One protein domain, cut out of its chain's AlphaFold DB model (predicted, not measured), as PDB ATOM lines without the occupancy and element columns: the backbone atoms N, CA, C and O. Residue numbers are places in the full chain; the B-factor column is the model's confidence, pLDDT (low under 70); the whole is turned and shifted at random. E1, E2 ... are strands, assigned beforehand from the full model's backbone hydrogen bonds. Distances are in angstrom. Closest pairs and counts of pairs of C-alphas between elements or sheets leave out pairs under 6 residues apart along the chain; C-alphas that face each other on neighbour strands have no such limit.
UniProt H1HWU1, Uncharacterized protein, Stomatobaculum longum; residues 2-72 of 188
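Overview. This is residues 2 to 72 of the 188 residues of an uncharacterized protein of Stomatobaculum longum (UniProt H1HWU1). A long, bent hairpin, E4 and E5, has short E1 beside E4; a second hairpin, E2 and E3, sits near the end of E5, and residues 2 to 13 form a tail. The 71 printed residues hold no named helix and five strands, E1 to E5, with 34 residues: all strand, under half in named elements. Sheet E1, E4, E5 is mixed; E2, E3 is antiparallel. It is compact, radius of gyration of the C-alphas 12.4 A, spanning 38 by 25 by 23 A.

Along the chain. E1, residues 14 to 16, begins at C-alpha (139.069, 201.968, 116.943). E2 is 22 to 27, E3 32 to 38. E4, 46 to 54, is 23.1 A; E5, 57 to 65, is 23.2 A, ending at (151.504, 202.899, 110.403).

Arrangement. E1 and E4 are parallel; N 15 and O 49 are 2.8 A apart. E4 and E5 are antiparallel; N 50 and O 61, 2.8 A. E2 and E3: N 24 and O 34, 2.9 A. The closest C-alphas of E3 and E5, Tyr 34 and Phe 65, are 7.6 A apart.

Size, cuts and confidence. The printed part has no cut and no long link; pLDDT is under 70 at residues 2 to 11.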
ATOM      1  N   ARG A   2     124.533 187.182 124.403       32.94
ATOM      2  CA  ARG A   2     125.353 188.174 123.689       32.94
ATOM      3  C   ARG A   2     126.809 187.773 123.898       32.94
ATOM      4  O   ARG A   2     127.283 187.836 125.027       32.94
ATOM      5  N   GLY A   3     127.455 187.286 122.841       28.95
ATOM      6  CA  GLY A   3     128.886 186.999 122.845       28.95
ATOM      7  C   GLY A   3     129.645 188.302 123.049       28.95
ATOM      8  O   GLY A   3     129.536 189.211 122.231       28.95
ATOM      9  N   GLY A   4     130.333 188.418 124.180       30.25
ATOM     10  CA  GLY A   4     131.227 189.533 124.442       30.25
ATOM     11  C   GLY A   4     132.441 189.411 123.533       30.25
ATOM     12  O   GLY A   4     133.234 188.487 123.682       30.25
ATOM     13  N   THR A   5     132.580 190.331 122.586       36.56
ATOM     14  CA  THR A   5     133.856 190.582 121.919       36.56
ATOM     15  C   THR A   5     134.802 191.150 122.969       36.56
ATOM     16  O   THR A   5     134.604 192.274 123.433       36.56
ATOM     17  N   ILE A   6     135.785 190.357 123.392       39.03
ATOM     18  CA  ILE A   6     136.887 190.839 124.228       39.03
ATOM     19  C   ILE A   6     137.599 191.936 123.420       39.03
ATOM     20  O   ILE A   6     138.034 191.652 122.303       39.03
ATOM     21  N   PRO A   7     137.708 193.180 123.916       41.72
ATOM     22  CA  PRO A   7     138.498 194.199 123.245       41.72
ATOM     23  C   PRO A   7     139.972 193.789 123.336       41.72
ATOM     24  O   PRO A   7     140.568 193.821 124.406       41.72
ATOM     25  N   THR A   8     140.552 193.349 122.223       50.91
ATOM     26  CA  THR A   8     141.971 192.968 122.106       50.91
ATOM     27  C   THR A   8     142.898 194.156 121.819       50.91
ATOM     28  O   THR A   8     144.122 193.989 121.806       50.91
ATOM     29  N   GLY A   9     142.324 195.347 121.621       52.72
ATOM     30  CA  GLY A   9     143.031 196.594 121.335       52.72
ATOM     31  C   GLY A   9     143.843 197.129 122.516       52.72
ATOM     32  O   GLY A   9     143.511 196.886 123.676       52.72
ATOM     33  N   THR A  10     144.912 197.876 122.239       60.66
ATOM     34  CA  THR A  10     145.788 198.474 123.271       60.66
ATOM     35  C   THR A  10     145.195 199.733 123.918       60.66
ATOM     36  O   THR A  10     145.897 200.450 124.626       60.66
ATOM     37  N   GLY A  11     143.911 200.021 123.678       67.19
ATOM     38  CA  GLY A  11     143.259 201.270 124.078       67.19
ATOM     39  C   GLY A  11     143.415 202.397 123.053       67.19
ATOM     40  O   GLY A  11     143.166 203.556 123.388       67.19
ATOM     41  N   ASN A  12     143.814 202.078 121.816       81.12
ATOM     42  CA  ASN A  12     143.862 203.060 120.736       81.12
ATOM     43  C   ASN A  12     142.445 203.414 120.272       81.12
ATOM     44  O   ASN A  12     141.456 202.748 120.586       81.12
ATOM     45  N   ARG A  13     142.340 204.457 119.442       85.50
ATOM     46  CA  ARG A  13     141.115 204.696 118.679       85.50
ATOM     47  C   ARG A  13     140.826 203.485 117.786       85.50
ATOM     48  O   ARG A  13     141.701 203.062 117.032       85.50
ATOM     49  N   VAL A  14     139.584 203.007 117.840       93.75
ATOM     50  CA  VAL A  14     139.069 201.968 116.943       93.75
ATOM     51  C   VAL A  14     138.495 202.616 115.685       93.75
ATOM     52  O   VAL A  14     137.656 203.508 115.798       93.75
ATOM     53  N   TYR A  15     138.919 202.152 114.512       95.75
ATOM     54  CA  TYR A  15     138.376 202.519 113.206       95.75
ATOM     55  C   TYR A  15     137.600 201.344 112.607       95.75
ATOM     56  O   TYR A  15     138.095 200.217 112.568       95.75
ATOM     57  N   GLN A  16     136.389 201.603 112.120       96.19
ATOM     58  CA  GLN A  16     135.552 200.596 111.463       96.19
ATOM     59  C   GLN A  16     135.798 200.571 109.947       96.19
ATOM     60  O   GLN A  16     135.445 201.517 109.236       96.19
ATOM     61  N   ASN A  17     136.359 199.475 109.431       95.81
ATOM     62  CA  ASN A  17     136.534 199.285 107.992       95.81
ATOM     63  C   ASN A  17     135.173 199.230 107.270       95.81
ATOM     64  O   ASN A  17     134.271 198.505 107.687       95.81
ATOM     65  N   GLY A  18     135.035 199.975 106.174       94.44
ATOM     66  CA  GLY A  18     133.795 200.159 105.419       94.44
ATOM     67  C   GLY A  18     132.897 201.297 105.920       94.44
ATOM     68  O   GLY A  18     131.967 201.671 105.210       94.44
ATOM     69  N   ALA A  19     133.161 201.866 107.103       94.94
ATOM     70  CA  ALA A  19     132.359 202.956 107.671       94.94
ATOM     71  C   ALA A  19     133.178 204.228 107.944       94.94
ATOM     72  O   ALA A  19     132.760 205.318 107.565       94.94
ATOM     73  N   GLU A  20     134.342 204.094 108.580       95.19
ATOM     74  CA  GLU A  20     135.250 205.211 108.887       95.19
ATOM     75  C   GLU A  20     136.467 205.262 107.959       95.19
ATOM     76  O   GLU A  20     137.213 206.240 107.965       95.19
ATOM     77  N   GLY A  21     136.675 204.209 107.175       96.62
ATOM     78  CA  GLY A  21     137.783 204.097 106.245       96.62
ATOM     79  C   GLY A  21     137.857 202.717 105.612       96.62
ATOM     80  O   GLY A  21     137.019 201.865 105.897       96.62
ATOM     81  N   ASN A  22     138.839 202.495 104.745       97.56
ATOM     82  CA  ASN A  22     139.028 201.224 104.057       97.56
ATOM     83  C   ASN A  22     140.505 200.848 103.977       97.56
ATOM     84  O   ASN A  22     141.356 201.688 103.691       97.56
ATOM     85  N   TRP A  23     140.802 199.564 104.152       97.06
ATOM     86  CA  TRP A  23     142.097 199.020 103.758       97.06
ATOM     87  C   TRP A  23     142.309 199.152 102.251       97.06
ATOM     88  O   TRP A  23     141.470 198.726 101.456       97.06
ATOM     89  N   VAL A  24     143.463 199.690 101.861       96.88
ATOM     90  CA  VAL A  24     143.900 199.770 100.468       96.88
ATOM     91  C   VAL A  24     145.249 199.085 100.325       96.88
ATOM     92  O   VAL A  24     146.213 199.452 100.993       96.88
ATOM     93  N   ASN A  25     145.311 198.104  99.425       95.00
ATOM     94  CA  ASN A  25     146.560 197.497  98.986       95.00
ATOM     95  C   ASN A  25     147.072 198.263  97.767       95.00
ATOM     96  O   ASN A  25     146.443 198.221  96.708       95.00
ATOM     97  N   PHE A  26     148.175 198.983  97.929       94.12
ATOM     98  CA  PHE A  26     148.785 199.753  96.845       94.12
ATOM     99  C   PHE A  26     150.006 199.058  96.241       94.12
ATOM    100  O   PHE A  26     150.393 199.388  95.123       94.12
ATOM    101  N   ASP A  27     150.583 198.094  96.958       89.50
ATOM    102  CA  ASP A  27     151.693 197.275  96.494       89.50
ATOM    103  C   ASP A  27     151.432 195.812  96.855       89.50
ATOM    104  O   ASP A  27     151.762 195.321  97.936       89.50
ATOM    105  N   VAL A  28     150.819 195.096  95.915       86.56
ATOM    106  CA  VAL A  28     150.464 193.687  96.109       86.56
ATOM    107  C   VAL A  28     151.713 192.816  96.258       86.56
ATOM    108  O   VAL A  28     151.659 191.821  96.979       86.56
ATOM    109  N   ALA A  29     152.820 193.187  95.605       85.62
ATOM    110  CA  ALA A  29     154.043 192.392  95.571       85.62
ATOM    111  C   ALA A  29     154.812 192.461  96.896       85.62
ATOM    112  O   ALA A  29     155.320 191.441  97.349       85.62
ATOM    113  N   GLN A  30     154.863 193.640  97.524       82.81
ATOM    114  CA  GLN A  30     155.538 193.840  98.815       82.81
ATOM    115  C   GLN A  30     154.582 193.812 100.012       82.81
ATOM    116  O   GLN A  30     155.010 193.939 101.161       82.81
ATOM    117  N   HIS A  31     153.286 193.618  99.763       84.94
ATOM    118  CA  HIS A  31     152.231 193.708 100.771       84.94
ATOM    119  C   HIS A  31     152.168 195.099 101.421       84.94
ATOM    120  O   HIS A  31     152.059 195.227 102.640       84.94
ATOM    121  N   GLY A  32     152.226 196.140 100.589       91.88
ATOM    122  CA  GLY A  32     152.039 197.528 100.985       91.88
ATOM    123  C   GLY A  32     150.560 197.848 101.181       91.88
ATOM    124  O   GLY A  32     149.775 197.869 100.226       91.88
ATOM    125  N   TRP A  33     150.193 198.133 102.428       95.75
ATOM    126  CA  TRP A  33     148.838 198.507 102.821       95.75
ATOM    127  C   TRP A  33     148.818 199.881 103.479       95.75
ATOM    128  O   TRP A  33     149.754 200.251 104.178       95.75
ATOM    129  N   TYR A  34     147.728 200.620 103.299       97.19
ATOM    130  CA  TYR A  34     147.380 201.760 104.145       97.19
ATOM    131  C   TYR A  34     145.890 201.730 104.477       97.19
ATOM    132  O   TYR A  34     145.102 201.068 103.796       97.19
ATOM    133  N   PHE A  35     145.493 202.458 105.519       98.06
ATOM    134  CA  PHE A  35     144.085 202.637 105.863       98.06
ATOM    135  C   PHE A  35     143.603 204.015 105.399       98.06
ATOM    136  O   PHE A  35     143.995 205.042 105.962       98.06
ATOM    137  N   ASP A  36     142.790 204.034 104.342       98.00
ATOM    138  CA  ASP A  36     142.198 205.239 103.761       98.00
ATOM    139  C   ASP A  36     141.066 205.755 104.647       98.00
ATOM    140  O   ASP A  36     140.124 205.024 104.925       98.00
ATOM    141  N   LEU A  37     141.129 207.020 105.053       97.12
ATOM    142  CA  LEU A  37     140.065 207.707 105.796       97.12
ATOM    143  C   LEU A  37     139.197 208.580 104.870       97.12
ATOM    144  O   LEU A  37     138.320 209.311 105.337       97.12
ATOM    145  N   GLY A  38     139.460 208.545 103.560       94.88
ATOM    146  CA  GLY A  38     138.801 209.368 102.558       94.88
ATOM    147  C   GLY A  38     139.357 210.792 102.474       94.88
ATOM    148  O   GLY A  38     140.143 211.255 103.304       94.88
ATOM    149  N   ALA A  39     138.952 211.511 101.421       93.12
ATOM    150  CA  ALA A  39     139.402 212.879 101.125       93.12
ATOM    151  C   ALA A  39     140.941 213.038 101.101       93.12
ATOM    152  O   ALA A  39     141.476 214.068 101.517       93.12
ATOM    153  N   GLY A  40     141.649 212.002 100.635       90.62
ATOM    154  CA  GLY A  40     143.112 211.972 100.554       90.62
ATOM    155  C   GLY A  40     143.825 211.824 101.902       90.62
ATOM    156  O   GLY A  40     145.030 212.055 101.974       90.62
ATOM    157  N   LYS A  41     143.108 211.475 102.979       96.38
ATOM    158  CA  LYS A  41     143.680 211.250 104.312       96.38
ATOM    159  C   LYS A  41     143.844 209.759 104.582       96.38
ATOM    160  O   LYS A  41     143.000 208.960 104.206       96.38
ATOM    161  N   LYS A  42     144.887 209.413 105.330       97.00
ATOM    162  CA  LYS A  42     145.151 208.064 105.840       97.00
ATOM    163  C   LYS A  42     145.693 208.128 107.263       97.00
ATOM    164  O   LYS A  42     146.158 209.188 107.697       97.00
ATOM    165  N   ILE A  43     145.612 207.011 107.979       97.12
ATOM    166  CA  ILE A  43     146.316 206.845 109.259       97.12
ATOM    167  C   ILE A  43     147.824 206.861 108.979       97.12
ATOM    168  O   ILE A  43     148.261 206.333 107.961       97.12
ATOM    169  N   ARG A  44     148.603 207.523 109.840       96.56
ATOM    170  CA  ARG A  44     150.059 207.659 109.703       96.56
ATOM    171  C   ARG A  44     150.732 207.911 111.045       96.56
ATOM    172  O   ARG A  44     150.117 208.514 111.929       96.56
ATOM    173  N   GLY A  45     151.979 207.479 111.168       94.75
ATOM    174  CA  GLY A  45     152.884 207.690 112.298       94.75
ATOM    175  C   GLY A  45     152.300 207.273 113.642       94.75
ATOM    176  O   GLY A  45     152.523 207.960 114.637       94.75
ATOM    177  N   SER A  46     151.437 206.256 113.665       95.06
ATOM    178  CA  SER A  46     150.684 205.907 114.867       95.06
ATOM    179  C   SER A  46     150.146 204.485 114.852       95.06
ATOM    180  O   SER A  46     149.919 203.876 113.807       95.06
ATOM    181  N   TRP A  47     149.886 203.999 116.064       96.00
ATOM    182  CA  TRP A  47     149.052 202.836 116.302       96.00
ATOM    183  C   TRP A  47     147.572 203.166 116.091       96.00
ATOM    184  O   TRP A  47     147.093 204.232 116.488       96.00
ATOM    185  N   ALA A  48     146.829 202.218 115.533       96.31
ATOM    186  CA  ALA A  48     145.381 202.271 115.439       96.31
ATOM    187  C   ALA A  48     144.783 200.881 115.632       96.31
ATOM    188  O   ALA A  48     145.331 199.886 115.158       96.31
ATOM    189  N   ASP A  49     143.631 200.824 116.294       96.44
ATOM    190  CA  ASP A  49     142.848 199.600 116.349       96.44
ATOM    191  C   ASP A  49     141.897 199.610 115.153       96.44
ATOM    192  O   ASP A  49     141.192 200.590 114.918       96.44
ATOM    193  N   ILE A  50     141.882 198.543 114.361       96.94
ATOM    194  CA  ILE A  50     141.053 198.459 113.160       96.94
ATOM    195  C   ILE A  50     140.147 197.248 113.286       96.94
ATOM    196  O   ILE A  50     140.596 196.117 113.482       96.94
ATOM    197  N   ALA A  51     138.849 197.513 113.185       96.31
ATOM    198  CA  ALA A  51     137.807 196.510 113.173       96.31
ATOM    199  C   ALA A  51     137.439 196.183 111.724       96.31
ATOM    200  O   ALA A  51     137.007 197.067 110.978       96.31
ATOM    201  N   TYR A  52     137.596 194.927 111.313       94.44
ATOM    202  CA  TYR A  52     137.147 194.484 109.993       94.44
ATOM    203  C   TYR A  52     136.807 192.999 109.957       94.44
ATOM    204  O   TYR A  52     137.127 192.238 110.872       94.44
ATOM    205  N   THR A  53     136.115 192.611 108.886       94.38
ATOM    206  CA  THR A  53     135.636 191.248 108.666       94.38
ATOM    207  C   THR A  53     136.487 190.547 107.622       94.38
ATOM    208  O   THR A  53     136.614 191.032 106.498       94.38
ATOM    209  N   TYR A  54     136.999 189.370 107.965       93.25
ATOM    210  CA  TYR A  54     137.670 188.471 107.034       93.25
ATOM    211  C   TYR A  54     137.222 187.033 107.298       93.25
ATOM    212  O   TYR A  54     137.104 186.615 108.447       93.25
ATOM    213  N   GLY A  55     136.911 186.280 106.239       93.31
ATOM    214  CA  GLY A  55     136.444 184.893 106.376       93.31
ATOM    215  C   GLY A  55     135.140 184.734 107.171       93.31
ATOM    216  O   GLY A  55     134.894 183.672 107.727       93.31
ATOM    217  N   GLY A  56     134.313 185.784 107.253       94.25
ATOM    218  CA  GLY A  56     133.079 185.793 108.052       94.25
ATOM    219  C   GLY A  56     133.273 186.130 109.535       94.25
ATOM    220  O   GLY A  56     132.284 186.250 110.253       94.25
ATOM    221  N   GLU A  57     134.508 186.342 109.991       93.56
ATOM    222  CA  GLU A  57     134.810 186.757 111.360       93.56
ATOM    223  C   GLU A  57     135.164 188.241 111.405       93.56
ATOM    224  O   GLU A  57     136.033 188.697 110.663       93.56
ATOM    225  N   THR A  58     134.519 188.990 112.299       93.75
ATOM    226  CA  THR A  58     134.917 190.366 112.617       93.75
ATOM    227  C   THR A  58     135.857 190.357 113.809       93.75
ATOM    228  O   THR A  58     135.496 189.858 114.877       93.75
ATOM    229  N   LYS A  59     137.046 190.939 113.646       93.88
ATOM    230  CA  LYS A  59     138.020 191.109 114.731       93.88
ATOM    231  C   LYS A  59     138.471 192.555 114.818       93.88
ATOM    232  O   LYS A  59     138.310 193.321 113.871       93.88
ATOM    233  N   ILE A  60     139.020 192.902 115.978       94.62
ATOM    234  CA  ILE A  60     139.670 194.184 116.233       94.62
ATOM    235  C   ILE A  60     141.128 193.883 116.545       94.62
ATOM    236  O   ILE A  60     141.425 193.229 117.545       94.62
ATOM    237  N   TYR A  61     142.028 194.363 115.701       95.69
ATOM    238  CA  TYR A  61     143.463 194.235 115.923       95.69
ATOM    239  C   TYR A  61     144.133 195.596 115.910       95.69
ATOM    240  O   TYR A  61     143.633 196.535 115.293       95.69
ATOM    241  N   SER A  62     145.261 195.685 116.607       96.88
ATOM    242  CA  SER A  62     146.124 196.859 116.589       96.88
ATOM    243  C   SER A  62     147.111 196.751 115.431       96.88
ATOM    244  O   SER A  62     147.711 195.696 115.232       96.88
ATOM    245  N   TYR A  63     147.280 197.846 114.702       97.06
ATOM    246  CA  TYR A  63     148.193 198.002 113.572       97.06
ATOM    247  C   TYR A  63     149.029 199.256 113.788       97.06
ATOM    248  O   TYR A  63     148.522 200.237 114.339       97.06
ATOM    249  N   HIS A  64     150.278 199.240 113.338       96.88
ATOM    250  CA  HIS A  64     151.116 200.433 113.299       96.88
ATOM    251  C   HIS A  64     151.262 200.921 111.856       96.88
ATOM    252  O   HIS A  64     151.323 200.116 110.926       96.88
ATOM    253  N   PHE A  65     151.283 202.240 111.684       96.25
ATOM    254  CA  PHE A  65     151.504 202.899 110.403       96.25
ATOM    255  C   PHE A  65     152.705 203.828 110.507       96.25
ATOM    256  O   PHE A  65     152.771 204.650 111.428       96.25
ATOM    257  N   ASP A  66     153.599 203.759 109.529       94.62
ATOM    258  CA  ASP A  66     154.752 204.643 109.426       94.62
ATOM    259  C   ASP A  66     154.348 206.095 109.104       94.62
ATOM    260  O   ASP A  66     153.169 206.431 108.937       94.62
ATOM    261  N   ALA A  67     155.328 206.999 109.042       94.19
ATOM    262  CA  ALA A  67     155.094 208.425 108.801       94.19
ATOM    263  C   ALA A  67     154.384 208.718 107.463       94.19
ATOM    264  O   ALA A  67     153.647 209.708 107.359       94.19
ATOM    265  N   ASP A  68     154.557 207.838 106.478       94.00
ATOM    266  CA  ASP A  68     153.912 207.901 105.173       94.00
ATOM    267  C   ASP A  68     152.558 207.187 105.160       94.00
ATOM    268  O   ASP A  68     151.843 207.242 104.160       94.00
ATOM    269  N   GLY A  69     152.144 206.583 106.271       95.69
ATOM    270  CA  GLY A  69     150.879 205.878 106.426       95.69
ATOM    271  C   GLY A  69     150.874 204.481 105.823       95.69
ATOM    272  O   GLY A  69     149.794 203.933 105.602       95.69
ATOM    273  N   VAL A  70     152.046 203.921 105.528       95.25
ATOM    274  CA  VAL A  70     152.187 202.516 105.155       95.25
ATOM    275  C   VAL A  70     152.158 201.684 106.432       95.25
ATOM    276  O   VAL A  70     152.772 202.026 107.436       95.25
ATOM    277  N   MET A  71     151.375 200.614 106.417       96.88
ATOM    278  CA  MET A  71     151.242 199.695 107.536       96.88
ATOM    279  C   MET A  71     152.531 198.887 107.715       96.88
ATOM    280  O   MET A  71     152.999 198.244 106.772       96.88
ATOM    281  N   ASP A  72     153.061 198.872 108.933       95.81
ATOM    282  CA  ASP A  72     154.226 198.066 109.290       95.81
ATOM    283  C   ASP A  72     153.872 196.569 109.403       95.81
ATOM    284  O   ASP A  72     152.732 196.177 109.664       95.81
TER     285      ASP A  72